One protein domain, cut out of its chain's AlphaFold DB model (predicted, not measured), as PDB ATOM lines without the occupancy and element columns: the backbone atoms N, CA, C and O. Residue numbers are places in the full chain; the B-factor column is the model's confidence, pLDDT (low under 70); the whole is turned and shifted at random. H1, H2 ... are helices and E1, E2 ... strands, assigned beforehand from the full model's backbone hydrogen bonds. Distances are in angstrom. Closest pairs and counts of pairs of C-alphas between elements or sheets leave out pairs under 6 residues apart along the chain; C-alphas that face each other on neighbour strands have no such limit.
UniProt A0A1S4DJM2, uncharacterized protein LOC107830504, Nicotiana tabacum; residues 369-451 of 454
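Overview. This is residues 369 to 451 of the 454 residues of the protein "uncharacterized protein LOC107830504" of Nicotiana tabacum (UniProt A0A1S4DJM2). A small sheet of four strands, curled like part of a barrel, has the short helix H1 packed on it, and the longer helix H2 lies beyond H1, off the sheet. H2 is at one end of the longest axis, and the loop round His 392, in the long link of residues 386 to 412, is at the other. The 83 printed residues hold E1, E2, E3, E4, H1, H2 in chain order, under half of them in named elements; the sheet order is E1 - E2 - E3 - E4, all antiparallel, and the class is mixed. The whole is compact, with a radius of gyration of the C-alphas of 12.9 A and spans of 38 by 26 by 21 A.

Arrangement. Look first at E1, residues 373 to 376, E2, 380 to 385, E3, 413 to 416, and E4, 421 to 424: a meander, each strand the antiparallel neighbour of the one before, strongly twisted. Within hydrogen-bond range are N 374 and O 382 across E1 and E2, 2.9 A, N 383 and O 415 across E2 and E3, 3.0 A, and N 416 and O 421 across E3 and E4, 2.8 A. H1, residues 425 to 432, is on the sheet; its closest C-alphas to E3 are Val 425 and Leu 413, 5.4 A. H2, residues 437 to 450, is not on it. H2 touches H1 with residues 437 to 440 alone, closest at the C-alphas of Leu 440 and Lys 430, 6.7 A; they stand about perpendicular, only just, at 70.3 degrees. In H1 and H2 every O i to N i+4 pair is within hydrogen-bond range.

Along the chain. Find C-alpha 373 at (-24.487, -32.242, 231.800), where E1 begins. E2 is 16.2 A long; H2 runs 20.2 A to C-alpha 450 at (-20.955, -46.277, 231.317).

Size, cuts and confidence. The farthest C-alphas, His 392 and Asp 438, are 39.4 A apart. The printed part has no cut; the link E2 to E3 is long. Residues 387 to 395 and 407 to 410 have pLDDT under 70.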
ATOM      1  N   GLY A 369     -25.487 -41.732 239.695       91.00
ATOM      2  CA  GLY A 369     -25.894 -41.798 238.292       91.00
ATOM      3  C   GLY A 369     -26.152 -40.436 237.640       91.00
ATOM      4  O   GLY A 369     -26.598 -40.409 236.493       91.00
ATOM      5  N   ALA A 370     -25.916 -39.311 238.324       90.94
ATOM      6  CA  ALA A 370     -26.201 -37.989 237.778       90.94
ATOM      7  C   ALA A 370     -25.202 -37.643 236.653       90.94
ATOM      8  O   ALA A 370     -23.987 -37.709 236.862       90.94
ATOM      9  N   PRO A 371     -25.672 -37.279 235.445       91.62
ATOM     10  CA  PRO A 371     -24.782 -36.917 234.354       91.62
ATOM     11  C   PRO A 371     -24.078 -35.586 234.631       91.62
ATOM     12  O   PRO A 371     -24.607 -34.694 235.285       91.62
ATOM     13  N   LYS A 372     -22.884 -35.409 234.061       89.50
ATOM     14  CA  LYS A 372     -22.145 -34.141 234.173       89.50
ATOM     15  C   LYS A 372     -22.914 -32.958 233.571       89.50
ATOM     16  O   LYS A 372     -22.781 -31.829 234.030       89.50
ATOM     17  N   THR A 373     -23.688 -33.226 232.527       90.88
ATOM     18  CA  THR A 373     -24.487 -32.242 231.800       90.88
ATOM     19  C   THR A 373     -25.886 -32.793 231.604       90.88
ATOM     20  O   THR A 373     -26.040 -33.935 231.164       90.88
ATOM     21  N   LEU A 374     -26.891 -31.974 231.878       92.50
ATOM     22  CA  LEU A 374     -28.296 -32.326 231.755       92.50
ATOM     23  C   LEU A 374     -28.996 -31.327 230.834       92.50
ATOM     24  O   LEU A 374     -28.798 -30.123 230.961       92.50
ATOM     25  N   THR A 375     -29.817 -31.819 229.909       91.69
ATOM     26  CA  THR A 375     -30.649 -30.963 229.049       91.69
ATOM     27  C   THR A 375     -32.109 -31.173 229.415       91.69
ATOM     28  O   THR A 375     -32.609 -32.292 229.340       91.69
ATOM     29  N   LEU A 376     -32.786 -30.102 229.822       89.56
ATOM     30  CA  LEU A 376     -34.211 -30.124 230.147       89.56
ATOM     31  C   LEU A 376     -35.036 -29.487 229.018       89.56
ATOM     32  O   LEU A 376     -34.506 -29.095 227.975       89.56
ATOM     33  N   ALA A 377     -36.358 -29.423 229.207       82.25
ATOM     34  CA  ALA A 377     -37.294 -28.870 228.228       82.25
ATOM     35  C   ALA A 377     -36.833 -27.504 227.684       82.25
ATOM     36  O   ALA A 377     -36.252 -26.699 228.410       82.25
ATOM     37  N   ASN A 378     -37.131 -27.245 226.407       78.88
ATOM     38  CA  ASN A 378     -36.694 -26.060 225.654       78.88
ATOM     39  C   ASN A 378     -35.172 -25.970 225.414       78.88
ATOM     40  O   ASN A 378     -34.665 -24.875 225.191       78.88
ATOM     41  N   ASN A 379     -34.454 -27.102 225.425       83.69
ATOM     42  CA  ASN A 379     -33.000 -27.177 225.208       83.69
ATOM     43  C   ASN A 379     -32.189 -26.318 226.190       83.69
ATOM     44  O   ASN A 379     -31.168 -25.736 225.827       83.69
ATOM     45  N   VAL A 380     -32.646 -26.233 227.440       89.50
ATOM     46  CA  VAL A 380     -31.904 -25.542 228.496       89.50
ATOM     47  C   VAL A 380     -30.881 -26.507 229.090       89.50
ATOM     48  O   VAL A 380     -31.240 -27.591 229.558       89.50
ATOM     49  N   PHE A 381     -29.611 -26.107 229.060       91.62
ATOM     50  CA  PHE A 381     -28.484 -26.896 229.553       91.62
ATOM     51  C   PHE A 381     -28.180 -26.570 231.014       91.62
ATOM     52  O   PHE A 381     -28.152 -25.405 231.401       91.62
ATOM     53  N   TYR A 382     -27.910 -27.592 231.814       92.00
ATOM     54  CA  TYR A 382     -27.432 -27.456 233.182       92.00
ATOM     55  C   TYR A 382     -26.162 -28.282 233.361       92.00
ATOM     56  O   TYR A 382     -26.093 -29.432 232.918       92.00
ATOM     57  N   GLU A 383     -25.169 -27.714 234.035       91.19
ATOM     58  CA  GLU A 383     -23.942 -28.418 234.401       91.19
ATOM     59  C   GLU A 383     -23.988 -28.834 235.869       91.19
ATOM     60  O   GLU A 383     -24.515 -28.112 236.718       91.19
ATOM     61  N   LEU A 384     -23.461 -30.022 236.167       88.94
ATOM     62  CA  LEU A 384     -23.367 -30.549 237.523       88.94
ATOM     63  C   LEU A 384     -22.115 -29.996 238.217       88.94
ATOM     64  O   LEU A 384     -20.992 -30.214 237.753       88.94
ATOM     65  N   PHE A 385     -22.303 -29.341 239.360       82.31
ATOM     66  CA  PHE A 385     -21.228 -28.790 240.183       82.31
ATOM     67  C   PHE A 385     -21.030 -29.604 241.467       82.31
ATOM     68  O   PHE A 385     -21.991 -29.992 242.127       82.31
ATOM     69  N   PHE A 386     -19.760 -29.830 241.823       72.69
ATOM     70  CA  PHE A 386     -19.313 -30.597 243.003       72.69
ATOM     71  C   PHE A 386     -19.005 -29.728 244.228       72.69
ATOM     72  O   PHE A 386     -18.754 -30.228 245.319       72.69
ATOM     73  N   SER A 387     -18.983 -28.421 244.012       63.66
ATOM     74  CA  SER A 387     -18.835 -27.363 244.999       63.66
ATOM     75  C   SER A 387     -19.285 -26.079 244.317       63.66
ATOM     76  O   SER A 387     -19.061 -25.943 243.109       63.66
ATOM     77  N   PHE A 388     -19.874 -25.139 245.055       61.53
ATOM     78  CA  PHE A 388     -20.325 -23.882 244.458       61.53
ATOM     79  C   PHE A 388     -19.201 -23.184 243.673       61.53
ATOM     80  O   PHE A 388     -18.092 -23.058 244.208       61.53
ATOM     81  N   PRO A 389     -19.450 -22.719 242.434       58.34
ATOM     82  CA  PRO A 389     -18.428 -22.040 241.643       58.34
ATOM     83  C   PRO A 389     -17.934 -20.729 242.279       58.34
ATOM     84  O   PRO A 389     -16.774 -20.365 242.073       58.34
ATOM     85  N   PHE A 390     -18.746 -20.053 243.099       61.34
ATOM     86  CA  PHE A 390     -18.386 -18.773 243.715       61.34
ATOM     87  C   PHE A 390     -18.012 -18.943 245.192       61.34
ATOM     88  O   PHE A 390     -18.844 -18.956 246.098       61.34
ATOM     89  N   LYS A 391     -16.712 -19.082 245.467       51.75
ATOM     90  CA  LYS A 391     -16.209 -19.083 246.847       51.75
ATOM     91  C   LYS A 391     -16.531 -17.724 247.490       51.75
ATOM     92  O   LYS A 391     -16.148 -16.702 246.932       51.75
ATOM     93  N   HIS A 392     -17.158 -17.738 248.673       54.03
ATOM     94  CA  HIS A 392     -17.492 -16.578 249.532       54.03
ATOM     95  C   HIS A 392     -18.844 -15.872 249.313       54.03
ATOM     96  O   HIS A 392     -19.110 -14.890 250.007       54.03
ATOM     97  N   GLU A 393     -19.729 -16.381 248.454       55.00
ATOM     98  CA  GLU A 393     -21.127 -15.927 248.423       55.00
ATOM     99  C   GLU A 393     -21.979 -16.708 249.433       55.00
ATOM    100  O   GLU A 393     -22.105 -17.927 249.355       55.00
ATOM    101  N   ASN A 394     -22.566 -15.993 250.398       53.81
ATOM    102  CA  ASN A 394     -23.534 -16.527 251.367       53.81
ATOM    103  C   ASN A 394     -24.984 -16.421 250.849       53.81
ATOM    104  O   ASN A 394     -25.913 -16.326 251.649       53.81
ATOM    105  N   ALA A 395     -25.189 -16.356 249.531       60.84
ATOM    106  CA  ALA A 395     -26.528 -16.280 248.960       60.84
ATOM    107  C   ALA A 395     -27.228 -17.641 249.105       60.84
ATOM    108  O   ALA A 395     -26.710 -18.667 248.663       60.84
ATOM    109  N   GLU A 396     -28.398 -17.654 249.744       71.25
ATOM    110  CA  GLU A 396     -29.302 -18.801 249.711       71.25
ATOM    111  C   GLU A 396     -29.892 -18.880 248.301       71.25
ATOM    112  O   GLU A 396     -30.622 -17.987 247.878       71.25
ATOM    113  N   ILE A 397     -29.519 -19.912 247.544       80.06
ATOM    114  CA  ILE A 397     -30.017 -20.107 246.181       80.06
ATOM    115  C   ILE A 397     -31.197 -21.065 246.229       80.06
ATOM    116  O   ILE A 397     -31.083 -22.179 246.739       80.06
ATOM    117  N   GLU A 398     -32.327 -20.639 245.680       86.19
ATOM    118  CA  GLU A 398     -33.531 -21.455 245.582       86.19
ATOM    119  C   GLU A 398     -33.514 -22.319 244.320       86.19
ATOM    120  O   GLU A 398     -33.045 -21.920 243.255       86.19
ATOM    121  N   CYS A 399     -34.062 -23.524 244.431       87.62
ATOM    122  CA  CYS A 399     -34.233 -24.414 243.298       87.62
ATOM    123  C   CYS A 399     -35.339 -23.890 242.377       87.62
ATOM    124  O   CYS A 399     -36.499 -23.828 242.782       87.62
ATOM    125  N   ASN A 400     -35.043 -23.631 241.101       91.12
ATOM    126  CA  ASN A 400     -36.028 -23.109 240.141       91.12
ATOM    127  C   ASN A 400     -37.200 -24.067 239.833       91.12
ATOM    128  O   ASN A 400     -38.133 -23.683 239.129       91.12
ATOM    129  N   LEU A 401     -37.170 -25.313 240.322       89.31
ATOM    130  CA  LEU A 401     -38.256 -26.284 240.140       89.31
ATOM    131  C   LEU A 401     -39.170 -26.443 241.359       89.31
ATOM    132  O   LEU A 401     -40.342 -26.763 241.173       89.31
ATOM    133  N   CYS A 402     -38.656 -26.287 242.580       89.31
ATOM    134  CA  CYS A 402     -39.441 -26.496 243.804       89.31
ATOM    135  C   CYS A 402     -39.452 -25.300 244.760       89.31
ATOM    136  O   CYS A 402     -40.171 -25.358 245.749       89.31
ATOM    137  N   SER A 403     -38.684 -24.247 244.469       89.62
ATOM    138  CA  SER A 403     -38.551 -23.032 245.286       89.62
ATOM    139  C   SER A 403     -37.981 -23.254 246.692       89.62
ATOM    140  O   SER A 403     -38.017 -22.356 247.521       89.62
ATOM    141  N   GLU A 404     -37.416 -24.431 246.963       86.56
ATOM    142  CA  GLU A 404     -36.713 -24.729 248.213       86.56
ATOM    143  C   GLU A 404     -35.212 -24.456 248.074       86.56
ATOM    144  O   GLU A 404     -34.640 -24.600 246.988       86.56
ATOM    145  N   ILE A 405     -34.552 -24.130 249.187       81.75
ATOM    146  CA  ILE A 405     -33.118 -23.810 249.218       81.75
ATOM    147  C   ILE A 405     -32.284 -25.006 248.727       81.75
ATOM    148  O   ILE A 405     -32.420 -26.146 249.187       81.75
ATOM    149  N   VAL A 406     -31.377 -24.749 247.791       77.69
ATOM    150  CA  VAL A 406     -30.322 -25.679 247.386       77.69
ATOM    151  C   VAL A 406     -29.197 -25.554 248.405       77.69
ATOM    152  O   VAL A 406     -28.527 -24.531 248.476       77.69
ATOM    153  N   LEU A 407     -28.984 -26.578 249.236       65.38
ATOM    154  CA  LEU A 407     -27.865 -26.582 250.181       65.38
ATOM    155  C   LEU A 407     -26.550 -26.753 249.415       65.38
ATOM    156  O   LEU A 407     -26.233 -27.829 248.918       65.38
ATOM    157  N   ILE A 408     -25.809 -25.653 249.312       61.88
ATOM    158  CA  ILE A 408     -24.626 -25.514 248.454       61.88
ATOM    159  C   ILE A 408     -23.322 -25.880 249.178       61.88
ATOM    160  O   ILE A 408     -22.287 -26.149 248.561       61.88
ATOM    161  N   LYS A 409     -23.352 -25.857 250.512       58.62
ATOM    162  CA  LYS A 409     -22.198 -26.191 251.338       58.62
ATOM    163  C   LYS A 409     -22.062 -27.714 251.358       58.62
ATOM    164  O   LYS A 409     -22.819 -28.390 252.043       58.62
ATOM    165  N   ASP A 410     -21.122 -28.207 250.554       59.97
ATOM    166  CA  ASP A 410     -20.702 -29.610 250.477       59.97
ATOM    167  C   ASP A 410     -21.686 -30.580 249.769       59.97
ATOM    168  O   ASP A 410     -21.672 -31.774 250.057       59.97
ATOM    169  N   GLY A 411     -22.519 -30.098 248.827       71.19
ATOM    170  CA  GLY A 411     -23.481 -30.914 248.054       71.19
ATOM    171  C   GLY A 411     -23.440 -30.697 246.530       71.19
ATOM    172  O   GLY A 411     -22.898 -29.700 246.051       71.19
ATOM    173  N   LEU A 412     -24.024 -31.627 245.758       82.69
ATOM    174  CA  LEU A 412     -24.161 -31.507 244.300       82.69
ATOM    175  C   LEU A 412     -25.357 -30.626 243.936       82.69
ATOM    176  O   LEU A 412     -26.433 -30.728 244.534       82.69
ATOM    177  N   LEU A 413     -25.208 -29.842 242.871       87.06
ATOM    178  CA  LEU A 413     -26.314 -29.110 242.261       87.06
ATOM    179  C   LEU A 413     -26.132 -28.968 240.752       87.06
ATOM    180  O   LEU A 413     -25.010 -28.983 240.244       87.06
ATOM    181  N   TYR A 414     -27.247 -28.802 240.051       89.19
ATOM    182  CA  TYR A 414     -27.239 -28.400 238.652       89.19
ATOM    183  C   TYR A 414     -27.359 -26.893 238.561       89.19
ATOM    184  O   TYR A 414     -28.247 -26.317 239.186       89.19
ATOM    185  N   TYR A 415     -26.497 -26.265 237.774       89.44
ATOM    186  CA  TYR A 415     -26.505 -24.821 237.595       89.44
ATOM    187  C   TYR A 415     -26.433 -24.457 236.117       89.44
ATOM    188  O   TYR A 415     -25.700 -25.077 235.340       89.44
ATOM    189  N   ASN A 416     -27.207 -23.450 235.732       89.31
ATOM    190  CA  ASN A 416     -27.134 -22.811 234.431       89.31
ATOM    191  C   ASN A 416     -26.569 -21.398 234.619       89.31
ATOM    192  O   ASN A 416     -27.243 -20.524 235.161       89.31
ATOM    193  N   LEU A 417     -25.343 -21.184 234.134       84.38
ATOM    194  CA  LEU A 417     -24.628 -19.907 234.233       84.38
ATOM    195  C   LEU A 417     -25.282 -18.773 233.429       84.38
ATOM    196  O   LEU A 417     -25.172 -17.616 233.815       84.38
ATOM    197  N   GLU A 418     -25.931 -19.081 232.305       86.38
ATOM    198  CA  GLU A 418     -26.525 -18.066 231.422       86.38
ATOM    199  C   GLU A 418     -27.827 -17.499 231.988       86.38
ATOM    200  O   GLU A 418     -28.154 -16.333 231.769       86.38
ATOM    201  N   ARG A 419     -28.586 -18.344 232.686       87.12
ATOM    202  CA  ARG A 419     -29.905 -18.018 233.232       87.12
ATOM    203  C   ARG A 419     -29.876 -17.735 234.732       87.12
ATOM    204  O   ARG A 419     -30.902 -17.314 235.253       87.12
ATOM    205  N   ASP A 420     -28.734 -17.960 235.383       85.62
ATOM    206  CA  ASP A 420     -28.574 -17.894 236.840       85.62
ATOM    207  C   ASP A 420     -29.611 -18.779 237.562       85.62
ATOM    208  O   ASP A 420     -30.307 -18.367 238.486       85.62
ATOM    209  N   GLU A 421     -29.778 -20.010 237.065       89.56
ATOM    210  CA  GLU A 421     -30.763 -20.969 237.582       89.56
ATOM    211  C   GLU A 421     -30.059 -22.149 238.255       89.56
ATOM    212  O   GLU A 421     -29.154 -22.755 237.676       89.56
ATOM    213  N   ALA A 422     -30.526 -22.534 239.442       88.62
ATOM    214  CA  ALA A 422     -30.026 -23.677 240.194       88.62
ATOM    215  C   ALA A 422     -31.127 -24.710 240.417       88.62
ATOM    216  O   ALA A 422     -32.279 -24.374 240.670       88.62
ATOM    217  N   LEU A 423     -30.768 -25.989 240.375       88.94
ATOM    218  CA  LEU A 423     -31.677 -27.100 240.623       88.94
ATOM    219  C   LEU A 423     -31.056 -28.082 241.616       88.94
ATOM    220  O   LEU A 423     -29.872 -28.423 241.513       88.94
ATOM    221  N   HIS A 424     -31.876 -28.640 242.513       87.44
ATOM    222  CA  HIS A 424     -31.492 -29.874 243.202       87.44
ATOM    223  C   HIS A 424     -31.264 -30.978 242.170       87.44
ATOM    224  O   HIS A 424     -32.056 -31.131 241.235       87.44
ATOM    225  N   VAL A 425     -30.246 -31.814 242.387       88.06
ATOM    226  CA  VAL A 425     -29.996 -32.993 241.542       88.06
ATOM    227  C   VAL A 425     -31.247 -33.863 241.434       88.06
ATOM    228  O   VAL A 425     -31.656 -34.229 240.337       88.06
ATOM    229  N   SER A 426     -31.926 -34.117 242.554       86.56
ATOM    230  CA  SER A 426     -33.155 -34.915 242.587       86.56
ATOM    231  C   SER A 426     -34.304 -34.294 241.782       86.56
ATOM    232  O   SER A 426     -35.010 -35.016 241.080       86.56
ATOM    233  N   CYS A 427     -34.493 -32.973 241.840       88.88
ATOM    234  CA  CYS A 427     -35.507 -32.271 241.049       88.88
ATOM    235  C   CYS A 427     -35.204 -32.355 239.553       88.88
ATOM    236  O   CYS A 427     -36.099 -32.641 238.759       88.88
ATOM    237  N   ALA A 428     -33.944 -32.144 239.180       91.81
ATOM    238  CA  ALA A 428     -33.504 -32.168 237.795       91.81
ATOM    239  C   ALA A 428     -33.653 -33.570 237.175       91.81
ATOM    240  O   ALA A 428     -34.239 -33.707 236.103       91.81
ATOM    241  N   LEU A 429     -33.224 -34.618 237.890       91.50
ATOM    242  CA  LEU A 429     -33.353 -36.008 237.442       91.50
ATOM    243  C   LEU A 429     -34.820 -36.459 237.340       91.50
ATOM    244  O   LEU A 429     -35.200 -37.087 236.356       91.50
ATOM    245  N   LYS A 430     -35.675 -36.090 238.307       90.62
ATOM    246  CA  LYS A 430     -37.125 -36.355 238.220       90.62
ATOM    247  C   LYS A 430     -37.768 -35.634 237.040       90.62
ATOM    248  O   LYS A 430     -38.654 -36.179 236.392       90.62
ATOM    249  N   LYS A 431     -37.343 -34.400 236.757       92.31
ATOM    250  CA  LYS A 431     -37.857 -33.638 235.615       92.31
ATOM    251  C   LYS A 431     -37.443 -34.275 234.290       92.31
ATOM    252  O   LYS A 431     -38.273 -34.354 233.389       92.31
ATOM    253  N   GLU A 432     -36.198 -34.736 234.189       94.00
ATOM    254  CA  GLU A 432     -35.686 -35.466 233.024       94.00
ATOM    255  C   GLU A 432     -36.465 -36.756 232.771       94.00
ATOM    256  O   GLU A 432     -36.854 -37.026 231.637       94.00
ATOM    257  N   SER A 433     -36.748 -37.528 233.822       92.00
ATOM    258  CA  SER A 433     -37.494 -38.780 233.694       92.00
ATOM    259  C   SER A 433     -38.987 -38.582 233.415       92.00
ATOM    260  O   SER A 433     -39.731 -39.555 233.338       92.00
ATOM    261  N   GLY A 434     -39.465 -37.337 233.297       91.94
ATOM    262  CA  GLY A 434     -40.893 -37.046 233.173       91.94
ATOM    263  C   GLY A 434     -41.690 -37.425 234.424       91.94
ATOM    264  O   GLY A 434     -42.886 -37.672 234.324       91.94
ATOM    265  N   PHE A 435     -41.035 -37.463 235.590       88.25
ATOM    266  CA  PHE A 435     -41.559 -37.966 236.864       88.25
ATOM    267  C   PHE A 435     -41.930 -39.457 236.851       88.25
ATOM    268  O   PHE A 435     -42.596 -39.929 237.772       88.25
ATOM    269  N   ASP A 436     -41.466 -40.204 235.849       91.12
ATOM    270  CA  ASP A 436     -41.585 -41.655 235.785       91.12
ATOM    271  C   ASP A 436     -40.413 -42.311 236.535       91.12
ATOM    272  O   ASP A 436     -39.243 -41.955 236.335       91.12
ATOM    273  N   GLN A 437     -40.736 -43.225 237.451       86.56
ATOM    274  CA  GLN A 437     -39.755 -43.862 238.331       86.56
ATOM    275  C   GLN A 437     -38.951 -44.954 237.615       86.56
ATOM    276  O   GLN A 437     -37.750 -45.071 237.855       86.56
ATOM    277  N   ASP A 438     -39.579 -45.711 236.715       86.75
ATOM    278  CA  ASP A 438     -38.905 -46.760 235.948       86.75
ATOM    279  C   ASP A 438     -37.911 -46.134 234.964       86.75
ATOM    280  O   ASP A 438     -36.784 -46.609 234.805       86.75
ATOM    281  N   MET A 439     -38.291 -45.006 234.358       90.69
ATOM    282  CA  MET A 439     -37.420 -44.205 233.504       90.69
ATOM    283  C   MET A 439     -36.241 -43.617 234.286       90.69
ATOM    284  O   MET A 439     -35.105 -43.658 233.811       90.69
ATOM    285  N   LEU A 440     -36.483 -43.103 235.499       90.62
ATOM    286  CA  LEU A 440     -35.429 -42.582 236.374       90.62
ATOM    287  C   LEU A 440     -34.416 -43.675 236.749       90.62
ATOM    288  O   LEU A 440     -33.204 -43.453 236.671       90.62
ATOM    289  N   ASP A 441     -34.907 -44.857 237.123       88.69
ATOM    290  CA  ASP A 441     -34.073 -46.014 237.441       88.69
ATOM    291  C   ASP A 441     -33.259 -46.452 236.216       88.69
ATOM    292  O   ASP A 441     -32.043 -46.626 236.308       88.69
ATOM    293  N   MET A 442     -33.903 -46.569 235.051       90.94
ATOM    294  CA  MET A 442     -33.268 -46.990 233.801       90.94
ATOM    295  C   MET A 442     -32.132 -46.046 233.381       90.94
ATOM    296  O   MET A 442     -31.010 -46.512 233.158       90.94
ATOM    297  N   LEU A 443     -32.382 -44.731 233.351       92.88
ATOM    298  CA  LEU A 443     -31.370 -43.725 233.004       92.88
ATOM    299  C   LEU A 443     -30.186 -43.751 233.980       92.88
ATOM    300  O   LEU A 443     -29.029 -43.678 233.561       92.88
ATOM    301  N   SER A 444     -30.462 -43.898 235.278       91.62
ATOM    302  CA  SER A 444     -29.421 -43.949 236.311       91.62
ATOM    303  C   SER A 444     -28.538 -45.188 236.156       91.62
ATOM    304  O   SER A 444     -27.312 -45.080 236.157       91.62
ATOM    305  N   ILE A 445     -29.136 -46.366 235.941       91.06
ATOM    306  CA  ILE A 445     -28.401 -47.616 235.688       91.06
ATOM    307  C   ILE A 445     -27.547 -47.503 234.429       91.06
ATOM    308  O   ILE A 445     -26.393 -47.935 234.440       91.06
ATOM    309  N   GLN A 446     -28.101 -46.954 233.345       92.50
ATOM    310  CA  GLN A 446     -27.373 -46.791 232.090       92.50
ATOM    311  C   GLN A 446     -26.099 -45.968 232.314       92.50
ATOM    312  O   GLN A 446     -25.008 -46.417 231.966       92.50
ATOM    313  N   ARG A 447     -26.222 -44.818 232.981       93.00
ATOM    314  CA  ARG A 447     -25.091 -43.927 233.277       93.00
ATOM    315  C   ARG A 447     -24.059 -44.584 234.181       93.00
ATOM    316  O   ARG A 447     -22.868 -44.501 233.905       93.00
ATOM    317  N   LEU A 448     -24.503 -45.291 235.221       92.56
ATOM    318  CA  LEU A 448     -23.607 -46.030 236.114       92.56
ATOM    319  C   LEU A 448     -22.814 -47.112 235.364       92.56
ATOM    320  O   LEU A 448     -21.628 -47.286 235.631       92.56
ATOM    321  N   LYS A 449     -23.430 -47.817 234.404       90.00
ATOM    322  CA  LYS A 449     -22.749 -48.829 233.571       90.00
ATOM    323  C   LYS A 449     -21.708 -48.232 232.622       90.00
ATOM    324  O   LYS A 449     -20.750 -48.916 232.269       90.00
ATOM    325  N   GLU A 450     -21.892 -46.987 232.195       89.00
ATOM    326  CA  GLU A 450     -20.955 -46.277 231.317       89.00
ATOM    327  C   GLU A 450     -19.704 -45.773 232.067       89.00
ATOM    328  O   GLU A 450     -18.683 -45.477 231.436       89.00
ATOM    329  N   MET A 451     -19.734 -45.727 233.406       87.31
ATOM    330  CA  MET A 451     -18.584 -45.340 234.228       87.31
ATOM    331  C   MET A 451     -17.498 -46.421 234.188       87.31
ATOM    332  O   MET A 451     -17.603 -47.473 234.817       87.31
TER     333      MET A 451